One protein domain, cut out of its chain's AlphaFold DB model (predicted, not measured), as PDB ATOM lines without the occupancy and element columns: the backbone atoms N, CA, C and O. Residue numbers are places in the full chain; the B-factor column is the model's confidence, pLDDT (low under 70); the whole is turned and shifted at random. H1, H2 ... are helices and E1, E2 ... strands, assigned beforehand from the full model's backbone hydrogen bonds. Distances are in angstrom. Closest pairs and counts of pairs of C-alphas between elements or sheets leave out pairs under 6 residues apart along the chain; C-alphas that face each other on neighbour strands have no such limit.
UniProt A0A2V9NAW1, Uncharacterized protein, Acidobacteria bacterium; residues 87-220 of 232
ATOM      1  N   GLN A  87     -54.635 -34.216 -23.654       70.56
ATOM      2  CA  GLN A  87     -53.916 -33.011 -23.201       70.56
ATOM      3  C   GLN A  87     -53.292 -33.145 -21.805       70.56
ATOM      4  O   GLN A  87     -52.979 -32.145 -21.154       70.56
ATOM      5  N   ARG A  88     -53.100 -34.370 -21.302       82.81
ATOM      6  CA  ARG A  88     -52.497 -34.575 -19.979       82.81
ATOM      7  C   ARG A  88     -51.065 -34.050 -19.948       82.81
ATOM      8  O   ARG A  88     -50.221 -34.465 -20.738       82.81
ATOM      9  N   SER A  89     -50.766 -33.215 -18.954       87.50
ATOM     10  CA  SER A  89     -49.417 -32.681 -18.724       87.50
ATOM     11  C   SER A  89     -48.362 -33.778 -18.554       87.50
ATOM     12  O   SER A  89     -47.224 -33.587 -18.965       87.50
ATOM     13  N   ALA A  90     -48.745 -34.945 -18.024       91.06
ATOM     14  CA  ALA A  90     -47.874 -36.112 -17.899       91.06
ATOM     15  C   ALA A  90     -47.310 -36.589 -19.251       91.06
ATOM     16  O   ALA A  90     -46.136 -36.942 -19.324       91.06
ATOM     17  N   ASN A  91     -48.105 -36.541 -20.329       92.31
ATOM     18  CA  ASN A  91     -47.644 -36.913 -21.669       92.31
ATOM     19  C   ASN A  91     -46.578 -35.931 -22.164       92.31
ATOM     20  O   ASN A  91     -45.540 -36.339 -22.675       92.31
ATOM     21  N   MET A  92     -46.804 -34.633 -21.947       92.31
ATOM     22  CA  MET A  92     -45.835 -33.600 -22.310       92.31
ATOM     23  C   MET A  92     -44.547 -33.712 -21.485       92.31
ATOM     24  O   MET A  92     -43.456 -33.599 -22.032       92.31
ATOM     25  N   GLN A  93     -44.649 -33.994 -20.184       93.81
ATOM     26  CA  GLN A  93     -43.483 -34.232 -19.328       93.81
ATOM     27  C   GLN A  93     -42.675 -35.447 -19.795       93.81
ATOM     28  O   GLN A  93     -41.452 -35.365 -19.872       93.81
ATOM     29  N   ALA A  94     -43.345 -36.545 -20.156       95.88
ATOM     30  CA  ALA A  94     -42.691 -37.726 -20.710       95.88
ATOM     31  C   ALA A  94     -42.014 -37.428 -22.059       95.88
ATOM     32  O   ALA A  94     -40.873 -37.834 -22.269       95.88
ATOM     33  N   ALA A  95     -42.663 -36.649 -22.931       95.94
ATOM     34  CA  ALA A  95     -42.083 -36.216 -24.198       95.94
ATOM     35  C   ALA A  95     -40.846 -35.326 -23.998       95.94
ATOM     36  O   ALA A  95     -39.840 -35.517 -24.673       95.94
ATOM     37  N   MET A  96     -40.869 -34.386 -23.044       95.56
ATOM     38  CA  MET A  96     -39.691 -33.567 -22.723       95.56
ATOM     39  C   MET A  96     -38.560 -34.413 -22.131       95.56
ATOM     40  O   MET A  96     -37.401 -34.224 -22.490       95.56
ATOM     41  N   ALA A  97     -38.887 -35.380 -21.266       95.94
ATOM     42  CA  ALA A  97     -37.906 -36.314 -20.722       95.94
ATOM     43  C   ALA A  97     -37.247 -37.159 -21.823       95.94
ATOM     44  O   ALA A  97     -36.043 -37.394 -21.763       95.94
ATOM     45  N   PHE A  98     -38.011 -37.568 -22.839       97.00
ATOM     46  CA  PHE A  98     -37.475 -38.231 -24.025       97.00
ATOM     47  C   PHE A  98     -36.592 -37.299 -24.858       97.00
ATOM     48  O   PHE A  98     -35.483 -37.678 -25.216       97.00
ATOM     49  N   ILE A  99     -37.036 -36.062 -25.115       96.75
ATOM     50  CA  ILE A  99     -36.241 -35.080 -25.862       96.75
ATOM     51  C   ILE A  99     -34.886 -34.852 -25.194       96.75
ATOM     52  O   ILE A  99     -33.876 -34.874 -25.880       96.75
ATOM     53  N   HIS A 100     -34.830 -34.745 -23.867       94.75
ATOM     54  CA  HIS A 100     -33.565 -34.592 -23.145       94.75
ATOM     55  C   HIS A 100     -32.588 -35.771 -23.293       94.75
ATOM     56  O   HIS A 100     -31.412 -35.624 -22.964       94.75
ATOM     57  N   GLN A 101     -33.044 -36.932 -23.769       95.12
ATOM     58  CA  GLN A 101     -32.188 -38.086 -24.072       95.12
ATOM     59  C   GLN A 101     -31.650 -38.060 -25.509       95.12
ATOM     60  O   GLN A 101     -30.723 -38.809 -25.823       95.12
ATOM     61  N   ILE A 102     -32.205 -37.211 -26.381       95.62
ATOM     62  CA  ILE A 102     -31.720 -37.033 -27.750       95.62
ATOM     63  C   ILE A 102     -30.297 -36.446 -27.703       95.62
ATOM     64  O   ILE A 102     -30.028 -35.529 -26.925       95.62
ATOM     65  N   PRO A 103     -29.346 -36.927 -28.519       94.56
ATOM     66  CA  PRO A 103     -28.023 -36.317 -28.585       94.56
ATOM     67  C   PRO A 103     -28.095 -34.831 -28.972       94.56
ATOM     68  O   PRO A 103     -28.741 -34.469 -29.949       94.56
ATOM     69  N   ALA A 104     -27.375 -33.962 -28.254       87.69
ATOM     70  CA  ALA A 104     -27.395 -32.505 -28.473       87.69
ATOM     71  C   ALA A 104     -27.022 -32.066 -29.908       87.69
ATOM     72  O   ALA A 104     -27.420 -30.998 -30.361       87.69
ATOM     73  N   GLY A 105     -26.257 -32.890 -30.634       88.50
ATOM     74  CA  GLY A 105     -25.898 -32.647 -32.036       88.50
ATOM     75  C   GLY A 105     -26.995 -32.993 -33.052       88.50
ATOM     76  O   GLY A 105     -26.828 -32.698 -34.233       88.50
ATOM     77  N   GLU A 106     -28.091 -33.620 -32.621       95.38
ATOM     78  CA  GLU A 106     -29.201 -34.033 -33.480       95.38
ATOM     79  C   GLU A 106     -30.351 -33.020 -33.352       95.38
ATOM     80  O   GLU A 106     -30.962 -32.906 -32.285       95.38
ATOM     81  N   PRO A 107     -30.648 -32.241 -34.409       97.00
ATOM     82  CA  PRO A 107     -31.649 -31.190 -34.329       97.00
ATOM     83  C   PRO A 107     -33.070 -31.758 -34.311       97.00
ATOM     84  O   PRO A 107     -33.346 -32.839 -34.839       97.00
ATOM     85  N   ILE A 108     -33.985 -30.966 -33.756       97.94
ATOM     86  CA  ILE A 108     -35.418 -31.249 -33.718       97.94
ATOM     87  C   ILE A 108     -36.111 -30.417 -34.793       97.94
ATOM     88  O   ILE A 108     -36.036 -29.189 -34.783       97.94
ATOM     89  N   PHE A 109     -36.803 -31.079 -35.709       98.06
ATOM     90  CA  PHE A 109     -37.600 -30.482 -36.763       98.06
ATOM     91  C   PHE A 109     -39.086 -30.453 -36.387       98.06
ATOM     92  O   PHE A 109     -39.644 -31.462 -35.958       98.06
ATOM     93  N   ALA A 110     -39.732 -29.301 -36.554       97.31
ATOM     94  CA  ALA A 110     -41.104 -29.078 -36.101       97.31
ATOM     95  C   ALA A 110     -41.927 -28.213 -37.073       97.31
ATOM     96  O   ALA A 110     -41.397 -27.372 -37.806       97.31
ATOM     97  N   ASP A 111     -43.250 -28.380 -37.052       96.25
ATOM     98  CA  ASP A 111     -44.178 -27.397 -37.619       96.25
ATOM     99  C   ASP A 111     -44.396 -26.223 -36.653       96.25
ATOM    100  O   ASP A 111     -43.879 -26.194 -35.530       96.25
ATOM    101  N   LEU A 112     -45.144 -25.209 -37.093       94.44
ATOM    102  CA  LEU A 112     -45.375 -24.021 -36.276       94.44
ATOM    103  C   LEU A 112     -46.183 -24.335 -35.008       94.44
ATOM    104  O   LEU A 112     -45.923 -23.722 -33.975       94.44
ATOM    105  N   GLN A 113     -47.149 -25.260 -35.060       92.94
ATOM    106  CA  GLN A 113     -47.926 -25.660 -33.884       92.94
ATOM    107  C   GLN A 113     -47.022 -26.299 -32.826       92.94
ATOM    108  O   GLN A 113     -47.011 -25.861 -31.673       92.94
ATOM    109  N   THR A 114     -46.225 -27.284 -33.231       94.75
ATOM    110  CA  THR A 114     -45.290 -27.997 -32.357       94.75
ATOM    111  C   THR A 114     -44.238 -27.039 -31.802       94.75
ATOM    112  O   THR A 114     -43.908 -27.089 -30.618       94.75
ATOM    113  N   ASN A 115     -43.772 -26.080 -32.605       94.94
ATOM    114  CA  ASN A 115     -42.825 -25.061 -32.166       94.94
ATOM    115  C   ASN A 115     -43.329 -24.204 -30.990       94.94
ATOM    116  O   ASN A 115     -42.557 -23.854 -30.096       94.94
ATOM    117  N   LEU A 116     -44.620 -23.864 -30.958       92.12
ATOM    118  CA  LEU A 116     -45.199 -23.115 -29.835       92.12
ATOM    119  C   LEU A 116     -45.126 -23.918 -28.531       92.12
ATOM    120  O   LEU A 116     -44.890 -23.353 -27.466       92.12
ATOM    121  N   LEU A 117     -45.286 -25.238 -28.619       92.38
ATOM    122  CA  LEU A 117     -45.194 -26.130 -27.468       92.38
ATOM    123  C   LEU A 117     -43.734 -26.332 -27.050       92.38
ATOM    124  O   LEU A 117     -43.412 -26.142 -25.880       92.38
ATOM    125  N   LEU A 118     -42.830 -26.614 -27.992       93.75
ATOM    126  CA  LEU A 118     -41.401 -26.765 -27.703       93.75
ATOM    127  C   LEU A 118     -40.806 -25.494 -27.090       93.75
ATOM    128  O   LEU A 118     -40.139 -25.568 -26.064       93.75
ATOM    129  N   SER A 119     -41.105 -24.318 -27.642       91.12
ATOM    130  CA  SER A 119     -40.614 -23.054 -27.077       91.12
ATOM    131  C   SER A 119     -41.120 -22.797 -25.653       91.12
ATOM    132  O   SER A 119     -40.397 -22.226 -24.840       91.12
ATOM    133  N   HIS A 120     -42.325 -23.256 -25.304       90.00
ATOM    134  CA  HIS A 120     -42.844 -23.147 -23.943       90.00
ATOM    135  C   HIS A 120     -42.182 -24.148 -22.982       90.00
ATOM    136  O   HIS A 120     -41.692 -23.752 -21.921       90.00
ATOM    137  N   TYR A 121     -42.168 -25.433 -23.348       91.81
ATOM    138  CA  TYR A 121     -41.765 -26.520 -22.453       91.81
ATOM    139  C   TYR A 121     -40.248 -26.745 -22.413       91.81
ATOM    140  O   TYR A 121     -39.698 -26.952 -21.333       91.81
ATOM    141  N   LEU A 122     -39.553 -26.652 -23.550       92.00
ATOM    142  CA  LEU A 122     -38.114 -26.931 -23.646       92.00
ATOM    143  C   LEU A 122     -37.252 -25.746 -23.188       92.00
ATOM    144  O   LEU A 122     -36.145 -25.929 -22.684       92.00
ATOM    145  N   CYS A 123     -37.743 -24.515 -23.350       89.69
ATOM    146  CA  CYS A 123     -36.974 -23.308 -23.032       89.69
ATOM    147  C   CYS A 123     -37.188 -22.788 -21.604       89.69
ATOM    148  O   CYS A 123     -36.606 -21.762 -21.246       89.69
ATOM    149  N   ALA A 124     -38.019 -23.455 -20.791       81.75
ATOM    150  CA  ALA A 124     -38.312 -23.079 -19.404       81.75
ATOM    151  C   ALA A 124     -38.623 -21.574 -19.227       81.75
ATOM    152  O   ALA A 124     -38.127 -20.932 -18.303       81.75
ATOM    153  N   GLN A 125     -39.412 -21.004 -20.149       72.19
ATOM    154  CA  GLN A 125     -39.821 -19.587 -20.170       72.19
ATOM    155  C   GLN A 125     -38.679 -18.556 -20.285       72.19
ATOM    156  O   GLN A 125     -38.865 -17.379 -19.974       72.19
ATOM    157  N   ARG A 126     -37.491 -18.957 -20.751       77.88
ATOM    158  CA  ARG A 126     -36.398 -18.016 -21.031       77.88
ATOM    159  C   ARG A 126     -36.652 -17.257 -22.332       77.88
ATOM    160  O   ARG A 126     -37.248 -17.787 -23.264       77.88
ATOM    161  N   LEU A 127     -36.158 -16.021 -22.413       75.00
ATOM    162  CA  LEU A 127     -36.086 -15.291 -23.679       75.00
ATOM    163  C   LEU A 127     -35.087 -16.002 -24.595       75.00
ATOM    164  O   LEU A 127     -33.891 -16.033 -24.312       75.00
ATOM    165  N   VAL A 128     -35.592 -16.582 -25.677       80.00
ATOM    166  CA  VAL A 128     -34.783 -17.315 -26.648       80.00
ATOM    167  C   VAL A 128     -34.490 -16.415 -27.834       80.00
ATOM    168  O   VAL A 128     -35.408 -15.913 -28.488       80.00
ATOM    169  N   VAL A 129     -33.209 -16.239 -28.147       85.44
ATOM    170  CA  VAL A 129     -32.808 -15.578 -29.388       85.44
ATOM    171  C   VAL A 129     -33.109 -16.531 -30.537       85.44
ATOM    172  O   VAL A 129     -32.464 -17.562 -30.702       85.44
ATOM    173  N   SER A 130     -34.146 -16.199 -31.298       90.69
ATOM    174  CA  SER A 130     -34.547 -16.960 -32.476       90.69
ATOM    175  C   SER A 130     -33.797 -16.461 -33.707       90.69
ATOM    176  O   SER A 130     -33.887 -15.281 -34.046       90.69
ATOM    177  N   ASP A 131     -33.116 -17.361 -34.404       93.88
ATOM    178  CA  ASP A 131     -32.532 -17.108 -35.715       93.88
ATOM    179  C   ASP A 131     -33.601 -17.258 -36.809       93.88
ATOM    180  O   ASP A 131     -34.303 -18.269 -36.890       93.88
ATOM    181  N   ARG A 132     -33.733 -16.227 -37.645       94.75
ATOM    182  CA  ARG A 132     -34.652 -16.159 -38.794       94.75
ATOM    183  C   ARG A 132     -33.911 -15.838 -40.094       94.75
ATOM    184  O   ARG A 132     -34.520 -15.353 -41.045       94.75
ATOM    185  N   SER A 133     -32.599 -16.067 -40.127       94.50
ATOM    186  CA  SER A 133     -31.747 -15.819 -41.291       94.50
ATOM    187  C   SER A 133     -32.142 -16.663 -42.506       94.50
ATOM    188  O   SER A 133     -31.961 -16.219 -43.639       94.50
ATOM    189  N   ILE A 134     -32.730 -17.845 -42.287       95.56
ATOM    190  CA  ILE A 134     -33.173 -18.755 -43.346       95.56
ATOM    191  C   ILE A 134     -34.676 -18.563 -43.622       95.56
ATOM    192  O   ILE A 134     -35.512 -18.908 -42.780       95.56
ATOM    193  N   PRO A 135     -35.067 -18.074 -44.819       95.06
ATOM    194  CA  PRO A 135     -36.468 -17.856 -45.156       95.06
ATOM    195  C   PRO A 135     -37.300 -19.137 -45.081       95.06
ATOM    196  O   PRO A 135     -36.940 -20.172 -45.653       95.06
ATOM    197  N   GLY A 136     -38.454 -19.031 -44.425       95.62
ATOM    198  CA  GLY A 136     -39.379 -20.143 -44.213       95.62
ATOM    199  C   GLY A 136     -39.158 -20.893 -42.902       95.62
ATOM    200  O   GLY A 136     -40.065 -21.612 -42.484       95.62
ATOM    201  N   PHE A 137     -38.054 -20.646 -42.191       97.81
ATOM    202  CA  PHE A 137     -37.728 -21.326 -40.941       97.81
ATOM    203  C   PHE A 137     -37.407 -20.349 -39.811       97.81
ATOM    204  O   PHE A 137     -37.067 -19.184 -40.014       97.81
ATOM    205  N   VAL A 138     -37.549 -20.850 -38.592       96.44
ATOM    206  CA  VAL A 138     -36.989 -20.252 -37.387       96.44
ATOM    207  C   VAL A 138     -36.182 -21.326 -36.680       96.44
ATOM    208  O   VAL A 138     -36.637 -22.463 -36.577       96.44
ATOM    209  N   SER A 139     -34.991 -20.983 -36.202       96.75
ATOM    210  CA  SER A 139     -34.185 -21.903 -35.405       96.75
ATOM    211  C   SER A 139     -33.712 -21.282 -34.109       96.75
ATOM    212  O   SER A 139     -33.479 -20.079 -34.040       96.75
ATOM    213  N   TYR A 140     -33.579 -22.097 -33.076       95.12
ATOM    214  CA  TYR A 140     -33.103 -21.659 -31.772       95.12
ATOM    215  C   TYR A 140     -32.530 -22.822 -30.972       95.12
ATOM    216  O   TYR A 140     -32.782 -23.983 -31.281       95.12
ATOM    217  N   GLU A 141     -31.787 -22.488 -29.923       93.75
ATOM    218  CA  GLU A 141     -31.195 -23.447 -28.995       93.75
ATOM    219  C   GLU A 141     -31.948 -23.405 -27.662       93.75
ATOM    220  O   GLU A 141     -32.014 -22.357 -27.012       93.75
ATOM    221  N   CYS A 142     -32.505 -24.540 -27.240       91.38
ATOM    222  CA  CYS A 142     -33.149 -24.700 -25.936       91.38
ATOM    223  C   CYS A 142     -32.949 -26.105 -25.389       91.38
ATOM    224  O   CYS A 142     -32.944 -27.079 -26.133       91.38
ATOM    225  N   GLY A 143     -32.807 -26.221 -24.067       86.81
ATOM    226  CA  GLY A 143     -32.680 -27.525 -23.414       86.81
ATOM    227  C   GLY A 143     -31.469 -28.349 -23.869       86.81
ATOM    228  O   GLY A 143     -31.469 -29.551 -23.647       86.81
ATOM    229  N   GLY A 144     -30.465 -27.722 -24.499       89.81
ATOM    230  CA  GLY A 144     -29.319 -28.409 -25.105       89.81
ATOM    231  C   GLY A 144     -29.551 -28.905 -26.535       89.81
ATOM    232  O   GLY A 144     -28.702 -29.621 -27.052       89.81
ATOM    233  N   HIS A 145     -30.665 -28.529 -27.171       94.31
ATOM    234  CA  HIS A 145     -31.018 -28.955 -28.521       94.31
ATOM    235  C   HIS A 145     -31.282 -27.770 -29.440       94.31
ATOM    236  O   HIS A 145     -31.951 -26.798 -29.066       94.31
ATOM    237  N   ARG A 146     -30.869 -27.945 -30.694       95.88
ATOM    238  CA  ARG A 146     -31.270 -27.080 -31.791       95.88
ATOM    239  C   ARG A 146     -32.662 -27.455 -32.264       95.88
ATOM    240  O   ARG A 146     -32.866 -28.548 -32.789       95.88
ATOM    241  N   VAL A 147     -33.606 -26.532 -32.158       96.94
ATOM    242  CA  VAL A 147     -34.926 -26.654 -32.780       96.94
ATOM    243  C   VAL A 147     -34.924 -25.879 -34.091       96.94
ATOM    244  O   VAL A 147     -34.462 -24.740 -34.145       96.94
ATOM    245  N   ILE A 148     -35.447 -26.489 -35.150       97.88
ATOM    246  CA  ILE A 148     -35.689 -25.877 -36.455       97.88
ATOM    247  C   ILE A 148     -37.171 -26.059 -36.761       97.88
ATOM    248  O   ILE A 148     -37.655 -27.177 -36.910       97.88
ATOM    249  N   ALA A 149     -37.908 -24.961 -36.853       97.50
ATOM    250  CA  ALA A 149     -39.343 -24.994 -37.073       97.50
ATOM    251  C   ALA A 149     -39.745 -24.286 -38.363       97.50
ATOM    252  O   ALA A 149     -39.214 -23.224 -38.698       97.50
ATOM    253  N   SER A 150     -40.732 -24.843 -39.065       96.94
ATOM    254  CA  SER A 150     -41.375 -24.145 -40.179       96.94
ATOM    255  C   SER A 150     -42.125 -22.911 -39.675       96.94
ATOM    256  O   SER A 150     -42.833 -22.945 -38.670       96.94
ATOM    257  N   THR A 151     -42.012 -21.811 -40.413       95.12
ATOM    258  CA  THR A 151     -42.812 -20.592 -40.193       95.12
ATOM    259  C   THR A 151     -43.995 -20.488 -41.154       95.12
ATOM    260  O   THR A 151     -44.822 -19.590 -41.012       95.12
ATOM    261  N   THR A 152     -44.087 -21.397 -42.130       93.62
ATOM    262  CA  THR A 152     -45.085 -21.341 -43.211       93.62
ATOM    263  C   THR A 152     -46.143 -22.431 -43.105       93.62
ATOM    264  O   THR A 152     -47.243 -22.267 -43.637       93.62
ATOM    265  N   LYS A 153     -45.840 -23.541 -42.423       93.75
ATOM    266  CA  LYS A 153     -46.765 -24.659 -42.225       93.75
ATOM    267  C   LYS A 153     -47.197 -24.712 -40.767       93.75
ATOM    268  O   LYS A 153     -46.371 -24.899 -39.878       93.75
ATOM    269  N   TYR A 154     -48.498 -24.507 -40.539       91.31
ATOM    270  CA  TYR A 154     -49.061 -24.535 -39.190       91.31
ATOM    271  C   TYR A 154     -49.008 -25.940 -38.588       91.31
ATOM    272  O   TYR A 154     -48.560 -26.109 -37.462       91.31
ATOM    273  N   ILE A 155     -49.423 -26.917 -39.388       90.56
ATOM    274  CA  ILE A 155     -49.428 -28.347 -39.102       90.56
ATOM    275  C   ILE A 155     -48.793 -29.027 -40.311       90.56
ATOM    276  O   ILE A 155     -49.060 -28.622 -41.450       90.56
ATOM    277  N   PHE A 156     -47.971 -30.044 -40.081       92.31
ATOM    278  CA  PHE A 156     -47.506 -30.895 -41.166       92.31
ATOM    279  C   PHE A 156     -48.548 -31.946 -41.580       92.31
ATOM    280  O   PHE A 156     -49.154 -32.625 -40.757       92.31
ATOM    281  N   THR A 157     -48.676 -32.096 -42.892       89.94
ATOM    282  CA  THR A 157     -49.203 -33.265 -43.615       89.94
ATOM    283  C   THR A 157     -48.024 -34.008 -44.240       89.94
ATOM    284  O   THR A 157     -46.955 -33.413 -44.376       89.94
ATOM    285  N   ALA A 158     -48.180 -35.246 -44.707       90.25
ATOM    286  CA  ALA A 158     -47.098 -35.975 -45.374       90.25
ATOM    287  C   ALA A 158     -46.454 -35.178 -46.525       90.25
ATOM    288  O   ALA A 158     -45.228 -35.118 -46.634       90.25
ATOM    289  N   ARG A 159     -47.264 -34.490 -47.344       91.38
ATOM    290  CA  ARG A 159     -46.755 -33.650 -48.438       91.38
ATOM    291  C   ARG A 159     -46.019 -32.411 -47.948       91.38
ATOM    292  O   ARG A 159     -44.915 -32.133 -48.411       91.38
ATOM    293  N   SER A 160     -46.616 -31.656 -47.029       92.94
ATOM    294  CA  SER A 160     -45.987 -30.423 -46.542       92.94
ATOM    295  C   SER A 160     -44.763 -30.701 -45.670       92.94
ATOM    296  O   SER A 160     -43.809 -29.927 -45.728       92.94
ATOM    297  N   PHE A 161     -44.752 -31.820 -44.941       94.44
ATOM    298  CA  PHE A 161     -43.577 -32.344 -44.256       94.44
ATOM    299  C   PHE A 161     -42.461 -32.638 -45.251       94.44
ATOM    300  O   PHE A 161     -41.362 -32.128 -45.079       94.44
ATOM    301  N   TYR A 162     -42.747 -33.408 -46.309       94.00
ATOM    302  CA  TYR A 162     -41.764 -33.725 -47.344       94.00
ATOM    303  C   TYR A 162     -41.155 -32.452 -47.939       94.00
ATOM    304  O   TYR A 162     -39.934 -32.318 -47.979       94.00
ATOM    305  N   ASP A 163     -41.987 -31.495 -48.357       94.50
ATOM    306  CA  ASP A 163     -41.506 -30.259 -48.982       94.50
ATOM    307  C   ASP A 163     -40.622 -29.450 -48.022       94.50
ATOM    308  O   ASP A 163     -39.533 -29.006 -48.387       94.50
ATOM    309  N   GLN A 164     -41.063 -29.289 -46.771       95.94
ATOM    310  CA  GLN A 164     -40.310 -28.538 -45.769       95.94
ATOM    311  C   GLN A 164     -39.046 -29.271 -45.313       95.94
ATOM    312  O   GLN A 164     -38.041 -28.619 -45.046       95.94
ATOM    313  N   TRP A 165     -39.058 -30.602 -45.280       95.88
ATOM    314  CA  TRP A 165     -37.878 -31.417 -45.016       95.88
ATOM    315  C   TRP A 165     -36.813 -31.207 -46.096       95.88
ATOM    316  O   TRP A 165     -35.664 -30.918 -45.767       95.88
ATOM    317  N   GLN A 166     -37.188 -31.287 -47.379       95.38
ATOM    318  CA  GLN A 166     -36.254 -31.059 -48.490       95.38
ATOM    319  C   GLN A 166     -35.683 -29.637 -48.461       95.38
ATOM    320  O   GLN A 166     -34.475 -29.443 -48.616       95.38
ATOM    321  N   GLU A 167     -36.532 -28.636 -48.211       96.50
ATOM    322  CA  GLU A 167     -36.080 -27.254 -48.062       96.50
ATOM    323  C   GLU A 167     -35.128 -27.073 -46.879       96.50
ATOM    324  O   GLU A 167     -34.102 -26.411 -47.032       96.50
ATOM    325  N   MET A 168     -35.443 -27.651 -45.716       97.19
ATOM    326  CA  MET A 168     -34.599 -27.571 -44.525       97.19
ATOM    327  C   MET A 168     -33.240 -28.221 -44.788       97.19
ATOM    328  O   MET A 168     -32.213 -27.585 -44.560       97.19
ATOM    329  N   VAL A 169     -33.222 -29.458 -45.298       96.56
ATOM    330  CA  VAL A 169     -31.986 -30.190 -45.612       96.56
ATOM    331  C   VAL A 169     -31.096 -29.379 -46.552       96.56
ATOM    332  O   VAL A 169     -29.899 -29.247 -46.301       96.56
ATOM    333  N   SER A 170     -31.689 -28.787 -47.592       96.06
ATOM    334  CA  SER A 170     -30.975 -27.970 -48.572       96.06
ATOM    335  C   SER A 170     -30.446 -26.659 -47.976       96.06
ATOM    336  O   SER A 170     -29.248 -26.387 -48.051       96.06
ATOM    337  N   LYS A 171     -31.310 -25.860 -47.334       96.69
ATOM    338  CA  LYS A 171     -30.976 -24.510 -46.840       96.69
ATOM    339  C   LYS A 171     -30.050 -24.512 -45.625       96.69
ATOM    340  O   LYS A 171     -29.269 -23.583 -45.466       96.69
ATOM    341  N   TYR A 172     -30.136 -25.534 -44.773       95.62
ATOM    342  CA  TYR A 172     -29.238 -25.703 -43.626       95.62
ATOM    343  C   TYR A 172     -27.995 -26.541 -43.963       95.62
ATOM    344  O   TYR A 172     -27.188 -26.797 -43.072       95.62
ATOM    345  N   HIS A 173     -27.828 -26.965 -45.225       95.44
ATOM    346  CA  HIS A 173     -26.709 -27.793 -45.688       95.44
ATOM    347  C   HIS A 173     -26.486 -29.035 -44.811       95.44
ATOM    348  O   HIS A 173     -25.365 -29.347 -44.397       95.44
ATOM    349  N   MET A 174     -27.584 -29.731 -44.500       95.19
ATOM    350  CA  MET A 174     -27.547 -30.893 -43.621       95.19
ATOM    351  C   MET A 174     -26.741 -32.021 -44.264       95.19
ATOM    352  O   MET A 174     -26.922 -32.351 -45.437       95.19
ATOM    353  N   GLN A 175     -25.850 -32.622 -43.480       94.75
ATOM    354  CA  GLN A 175     -24.952 -33.661 -43.971       94.75
ATOM    355  C   GLN A 175     -25.704 -34.978 -44.206       94.75
ATOM    356  O   GLN A 175     -26.451 -35.404 -43.325       94.75
ATOM    357  N   PRO A 176     -25.494 -35.668 -45.340       94.81
ATOM    358  CA  PRO A 176     -26.043 -37.003 -45.550       94.81
ATOM    359  C   PRO A 176     -25.680 -37.959 -44.408       94.81
ATOM    360  O   PRO A 176     -24.550 -37.975 -43.924       94.81
ATOM    361  N   GLY A 177     -26.651 -38.758 -43.972       93.62
ATOM    362  CA  GLY A 177     -26.517 -39.682 -42.849       93.62
ATOM    363  C   GLY A 177     -26.706 -39.052 -41.468       93.62
ATOM    364  O   GLY A 177     -26.845 -39.808 -40.505       93.62
ATOM    365  N   SER A 178     -26.766 -37.716 -41.351       94.75
ATOM    366  CA  SER A 178     -27.107 -37.077 -40.080       94.75
ATOM    367  C   SER A 178     -28.540 -37.410 -39.674       94.75
ATOM    368  O   SER A 178     -29.427 -37.603 -40.514       94.75
ATOM    369  N   LYS A 179     -28.745 -37.520 -38.364       96.00
ATOM    370  CA  LYS A 179     -30.024 -37.868 -37.760       96.00
ATOM    371  C   LYS A 179     -30.752 -36.592 -37.350       96.00
ATOM    372  O   LYS A 179     -30.150 -35.713 -36.736       96.00
ATOM    373  N   ILE A 180     -32.025 -36.484 -37.717       96.94
ATOM    374  CA  ILE A 180     -32.892 -35.361 -37.353       96.94
ATOM    375  C   ILE A 180     -34.168 -35.936 -36.756       96.94
ATOM    376  O   ILE A 180     -34.768 -36.851 -37.321       96.94
ATOM    377  N   TRP A 181     -34.590 -35.377 -35.630       97.62
ATOM    378  CA  TRP A 181     -35.802 -35.789 -34.938       97.62
ATOM    379  C   TRP A 181     -36.969 -34.920 -35.368       97.62
ATOM    380  O   TRP A 181     -36.962 -33.722 -35.135       97.62
ATOM    381  N   ALA A 182     -37.987 -35.498 -35.983       96.75
ATOM    382  CA  ALA A 182     -39.246 -34.821 -36.224       96.75
ATOM    383  C   ALA A 182     -40.134 -34.929 -34.979       96.75
ATOM    384  O   ALA A 182     -40.390 -36.025 -34.479       96.75
ATOM    385  N   ALA A 183     -40.623 -33.790 -34.494       96.12
ATOM    386  CA  ALA A 183     -41.594 -33.723 -33.412       96.12
ATOM    387  C   ALA A 183     -42.925 -33.185 -33.939       96.12
ATOM    388  O   ALA A 183     -42.968 -32.167 -34.635       96.12
ATOM    389  N   GLN A 184     -44.014 -33.854 -33.568       93.56
ATOM    390  CA  GLN A 184     -45.377 -33.401 -33.799       93.56
ATOM    391  C   GLN A 184     -46.145 -33.369 -32.488       93.56
ATOM    392  O   GLN A 184     -46.194 -34.362 -31.764       93.56
ATOM    393  N   MET A 185     -46.743 -32.221 -32.184       91.44
ATOM    394  CA  MET A 185     -47.498 -31.998 -30.959       91.44
ATOM    395  C   MET A 185     -48.685 -31.079 -31.239       91.44
ATOM    396  O   MET A 185     -48.509 -30.011 -31.823       91.44
ATOM    397  N   GLY A 186     -49.876 -31.429 -30.749       86.75
ATOM    398  CA  GLY A 186     -50.999 -30.490 -30.715       86.75
ATOM    399  C   GLY A 186     -52.342 -31.072 -31.133       86.75
ATOM    400  O   GLY A 186     -52.889 -31.907 -30.428       86.75
ATOM    401  N   TRP A 187     -52.935 -30.520 -32.194       77.56
ATOM    402  CA  TRP A 187     -54.285 -30.892 -32.655       77.56
ATOM    403  C   TRP A 187     -54.255 -31.998 -33.714       77.56
ATOM    404  O   TRP A 187     -55.262 -32.677 -33.916       77.56
ATOM    405  N   TYR A 188     -53.129 -32.142 -34.414       75.69
ATOM    406  CA  TYR A 188     -52.959 -33.095 -35.501       75.69
ATOM    407  C   TYR A 188     -51.533 -33.644 -35.500       75.69
ATOM    408  O   TYR A 188     -50.580 -32.903 -35.735       75.69
ATOM    409  N   THR A 189     -51.393 -34.945 -35.258       74.19
ATOM    410  CA  THR A 189     -50.100 -35.641 -35.213       74.19
ATOM    411  C   THR A 189     -50.186 -36.961 -35.976       74.19
ATOM    412  O   THR A 189     -50.104 -38.032 -35.388       74.19
ATOM    413  N   TYR A 190     -50.445 -36.890 -37.284       82.38
ATOM    414  CA  TYR A 190     -50.600 -38.076 -38.138       82.38
ATOM    415  C   TYR A 190     -49.499 -38.224 -39.187       82.38
ATOM    416  O   TYR A 190     -49.562 -39.153 -39.985       82.38
ATOM    417  N   VAL A 191     -48.470 -37.369 -39.211       88.81
ATOM    418  CA  VAL A 191     -47.447 -37.450 -40.267       88.81
ATOM    419  C   VAL A 191     -46.709 -38.774 -40.210       88.81
ATOM    420  O   VAL A 191     -46.536 -39.389 -41.252       88.81
ATOM    421  N   ALA A 192     -46.325 -39.263 -39.027       89.19
ATOM    422  CA  ALA A 192     -45.660 -40.562 -38.930       89.19
ATOM    423  C   ALA A 192     -46.546 -41.690 -39.488       89.19
ATOM    424  O   ALA A 192     -46.078 -42.528 -40.255       89.19
ATOM    425  N   PHE A 193     -47.843 -41.666 -39.170       88.44
ATOM    426  CA  PHE A 193     -48.818 -42.617 -39.700       88.44
ATOM    427  C   PHE A 193     -48.984 -42.502 -41.225       88.44
ATOM    428  O   PHE A 193     -48.959 -43.508 -41.928       88.44
ATOM    429  N   GLU A 194     -49.116 -41.287 -41.758       89.12
ATOM    430  CA  GLU A 194     -49.249 -41.053 -43.199       89.12
ATOM    431  C   GLU A 194     -47.992 -41.496 -43.958       89.12
ATOM    432  O   GLU A 194     -48.101 -42.152 -44.995       89.12
ATOM    433  N   LEU A 195     -46.807 -41.178 -43.427       89.62
ATOM    434  CA  LEU A 195     -45.517 -41.539 -44.013       89.62
ATOM    435  C   LEU A 195     -45.243 -43.046 -43.940       89.62
ATOM    436  O   LEU A 195     -44.636 -43.579 -44.865       89.62
ATOM    437  N   ALA A 196     -45.730 -43.749 -42.912       89.44
ATOM    438  CA  ALA A 196     -45.587 -45.202 -42.786       89.44
ATOM    439  C   ALA A 196     -46.274 -45.991 -43.920       89.44
ATOM    440  O   ALA A 196     -45.939 -47.151 -44.152       89.44
ATOM    441  N   ASN A 197     -47.192 -45.369 -44.673       89.12
ATOM    442  CA  ASN A 197     -47.793 -45.980 -45.865       89.12
ATOM    443  C   ASN A 197     -46.822 -46.082 -47.053       89.12
ATOM    444  O   ASN A 197     -47.143 -46.713 -48.061       89.12
ATOM    445  N   PHE A 198     -45.647 -45.458 -46.962       89.88
ATOM    446  CA  PHE A 198     -44.638 -45.466 -48.008       89.88
ATOM    447  C   PHE A 198     -43.443 -46.324 -47.565       89.88
ATOM    448  O   PHE A 198     -42.837 -46.040 -46.532       89.88
ATOM    449  N   PRO A 199     -43.040 -47.344 -48.347       87.56
ATOM    450  CA  PRO A 199     -42.008 -48.309 -47.945       87.56
ATOM    451  C   PRO A 199     -40.619 -47.687 -47.730       87.56
ATOM    452  O   PRO A 199     -39.748 -48.304 -47.120       87.56
ATOM    453  N   GLN A 200     -40.398 -46.473 -48.238       89.38
ATOM    454  CA  GLN A 200     -39.173 -45.704 -48.039       89.38
ATOM    455  C   GLN A 200     -39.006 -45.221 -46.589       89.38
ATOM    456  O   GLN A 200     -37.885 -44.942 -46.165       89.38
ATOM    457  N   PHE A 201     -40.098 -45.122 -45.829       87.06
ATOM    458  CA  PHE A 201     -40.078 -44.697 -44.438       87.06
ATOM    459  C   PHE A 201     -40.175 -45.905 -43.506       87.06
ATOM    460  O   PHE A 201     -41.220 -46.531 -43.365       87.06
ATOM    461  N   GLN A 202     -39.071 -46.203 -42.824       84.81
ATOM    462  CA  GLN A 202     -39.035 -47.163 -41.721       84.81
ATOM    463  C   GLN A 202     -39.081 -46.390 -40.405       84.81
ATOM    464  O   GLN A 202     -38.053 -46.156 -39.774       84.81
ATOM    465  N   LEU A 203     -40.274 -45.915 -40.041       89.12
ATOM    466  CA  LEU A 203     -40.462 -45.099 -38.842       89.12
ATOM    467  C   LEU A 203     -40.703 -45.981 -37.622       89.12
ATOM    468  O   LEU A 203     -41.490 -46.923 -37.670       89.12
ATOM    469  N   ALA A 204     -40.079 -45.608 -36.510       90.19
ATOM    470  CA  ALA A 204     -40.391 -46.113 -35.181       90.19
ATOM    471  C   ALA A 204     -40.779 -44.917 -34.293       90.19
ATOM    472  O   ALA A 204     -39.930 -44.399 -33.566       90.19
ATOM    473  N   PRO A 205     -42.015 -44.392 -34.418       93.38
ATOM    474  CA  PRO A 205     -42.438 -43.240 -33.635       93.38
ATOM    475  C   PRO A 205     -42.531 -43.575 -32.145       93.38
ATOM    476  O   PRO A 205     -43.009 -44.634 -31.746       93.38
ATOM    477  N   HIS A 206     -42.076 -42.633 -31.326       95.56
ATOM    478  CA  HIS A 206     -42.300 -42.599 -29.893       95.56
ATOM    479  C   HIS A 206     -43.569 -41.794 -29.618       95.56
ATOM    480  O   HIS A 206     -43.595 -40.574 -29.814       95.56
ATOM    481  N   ASP A 207     -44.610 -42.487 -29.167       93.31
ATOM    482  CA  ASP A 207     -45.911 -41.900 -28.863       93.31
ATOM    483  C   ASP A 207     -46.016 -41.522 -27.380       93.31
ATOM    484  O   ASP A 207     -45.733 -42.326 -26.488       93.31
ATOM    485  N   PHE A 208     -46.492 -40.308 -27.106       93.19
ATOM    486  CA  PHE A 208     -46.783 -39.825 -25.755       93.19
ATOM    487  C   PHE A 208     -48.254 -39.416 -25.683       93.19
ATOM    488  O   PHE A 208     -48.627 -38.245 -25.781       93.19
ATOM    489  N   GLY A 209     -49.117 -40.419 -25.542       88.88
ATOM    490  CA  GLY A 209     -50.549 -40.243 -25.766       88.88
ATOM    491  C   GLY A 209     -50.873 -39.999 -27.249       88.88
ATOM    492  O   GLY A 209     -50.011 -40.153 -28.109       88.88
ATOM    493  N   PRO A 210     -52.119 -39.625 -27.577       85.00
ATOM    494  CA  PRO A 210     -52.596 -39.610 -28.963       85.00
ATOM    495  C   PRO A 210     -52.248 -38.335 -29.755       85.00
ATOM    496  O   PRO A 210     -52.663 -38.219 -30.901       85.00
ATOM    497  N   GLN A 211     -51.569 -37.356 -29.145       88.06
ATOM    498  CA  GLN A 211     -51.340 -36.019 -29.728       88.06
ATOM    499  C   GLN A 211     -49.883 -35.556 -29.642       88.06
ATOM    500  O   GLN A 211     -49.593 -34.366 -29.795       88.06
ATOM    501  N   ILE A 212     -48.964 -36.469 -29.323       92.38
ATOM    502  CA  ILE A 212     -47.532 -36.193 -29.275       92.38
ATOM    503  C   ILE A 212     -46.806 -37.390 -29.874       92.38
ATOM    504  O   ILE A 212     -46.863 -38.487 -29.322       92.38
ATOM    505  N   GLN A 213     -46.106 -37.156 -30.979       94.38
ATOM    506  CA  GLN A 213     -45.278 -38.152 -31.646       94.38
ATOM    507  C   GLN A 213     -43.900 -37.574 -31.920       94.38
ATOM    508  O   GLN A 213     -43.768 -36.429 -32.362       94.38
ATOM    509  N   ILE A 214     -42.868 -38.374 -31.676       96.19
ATOM    510  CA  ILE A 214     -41.486 -38.009 -31.971       96.19
ATOM    511  C   ILE A 214     -40.834 -39.177 -32.701       96.19
ATOM    512  O   ILE A 214     -40.859 -40.303 -32.218       96.19
ATOM    513  N   PHE A 215     -40.259 -38.932 -33.869       95.75
ATOM    514  CA  PHE A 215     -39.592 -39.961 -34.664       95.75
ATOM    515  C   PHE A 215     -38.343 -39.391 -35.313       95.75
ATOM    516  O   PHE A 215     -38.235 -38.186 -35.514       95.75
ATOM    517  N   ASP A 216     -37.397 -40.254 -35.655       95.56
ATOM    518  CA  ASP A 216     -36.186 -39.835 -36.340       95.56
ATOM    519  C   ASP A 216     -36.188 -40.185 -37.823       95.56
ATOM    520  O   ASP A 216     -36.876 -41.098 -38.283       95.56
ATOM    521  N   LEU A 217     -35.407 -39.413 -38.569       94.56
ATOM    522  CA  LEU A 217     -35.144 -39.601 -39.983       94.56
ATOM    523  C   LEU A 217     -33.669 -39.332 -40.261       94.56
ATOM    524  O   LEU A 217     -33.033 -38.492 -39.616       94.56
ATOM    525  N   LYS A 218     -33.131 -40.012 -41.275       95.25
ATOM    526  CA  LYS A 218     -31.768 -39.775 -41.751       95.25
ATOM    527  C   LYS A 218     -31.777 -38.895 -42.986       95.25
ATOM    528  O   LYS A 218     -32.504 -39.137 -43.949       95.25
ATOM    529  N   VAL A 219     -30.907 -37.898 -43.000       95.12
ATOM    530  CA  VAL A 219     -30.703 -37.061 -44.181       95.12
ATOM    531  C   VAL A 219     -30.159 -37.914 -45.326       95.12
ATOM    532  O   VAL A 219     -29.218 -38.685 -45.151       95.12
ATOM    533  N   GLY A 220     -30.761 -37.783 -46.507       90.38
ATOM    534  CA  GLY A 220     -30.381 -38.561 -47.690       90.38
ATOM    535  C   GLY A 220     -30.962 -39.977 -47.751       90.38
ATOM    536  O   GLY A 220     -30.611 -40.718 -48.666       90.38
TER     537      GLY A 220
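This is residues 87 to 220 of the 232 residues of an uncharacterized protein of Acidobacteria bacterium (UniProt A0A2V9NAW1). A strongly twisted sheet of five strands curls round helix H2, with H1 on the same face of the sheet and H3 across the opposite face, which makes three layers. The short helix H4 only grazes the sheet near E4 and E5, and meets the first residues of H3 at a corner. The printed part has 134 residues with four named helices and five named strands, in the order H1 E1 H2 E2 E3 H3 E4 H4 E5; the class is mixed, helices and strands. The sheet runs E2 E3 E1 E4 E5 and is mixed, with parallel and antiparallel neighbours. The whole is compact and rounded, with a radius of gyration of the C-alphas of 13.7 A and spans of 37 by 34 by 26 A.

H1, residues 89 to 99, begins at C-alpha 89 (-49.417, -32.681, -18.724) and is 15.2 A long. E1 is residues 108 to 110, and H2 is residues 112 to 121, 14.5 A. E2, residues 137 to 142, 16.0 A, and E3, residues 145 to 150, 16.3 A, form a hairpin. H3, residues 158 to 171, 19.8 A, begins at C-alpha 158 (-47.098, -35.975, -45.374). E4 is residues 179 to 185, 19.6 A, and H4 is residues 191 to 196. E5, residues 212 to 218, 20.4 A, ends at C-alpha 218 (-31.768, -39.775, -41.751).

E2 and E3 are antiparallel, with N 140 and O 147 3.0 A apart. E3 and E1 are parallel, with N 148 and O 108 at 2.8 A; E1 and E4 are parallel, with N 109 and O 181 at 2.7 A. E4 and E5 are antiparallel, with N 182 and O 215 at 2.7 A. E3, H3 and E4 form a split strand-helix-strand unit, two strands that run the same way with E1 between them, and its crossover is right-handed. H2 is on the sheet; the closest C-alphas of H2 and E4 are those of Thr 114 and Met 185, 4.8 A. H1 has a height over the sheet of 8.7 A and runs along E4, at 5 degrees on the local plane. H3, on the opposite face, has a height over the sheet of 8.8 A and runs slantwise to E1, at 52 degrees on the local plane. H3 touches H4 with residues 158 to 161 alone, about perpendicular at 82 degrees; the closest C-alphas are those of Ala 158 and Val 191, 5.3 A. In H1, H3 and H4 every O i to N i+4 pair is within hydrogen-bond range; in H2 5 of 6 are.

The C-alphas farthest apart are those of Leu 127 and Pro 199, 41.4 A. The printed part has no cut. The links H2 to E2 and H4 to E5 are long, 15 residues each; in the latter, residues 206 to 207 pair antiparallel with residues 213 to 214 of E5. The mean pLDDT of the printed part is 92.0, and no printed residue is under 70.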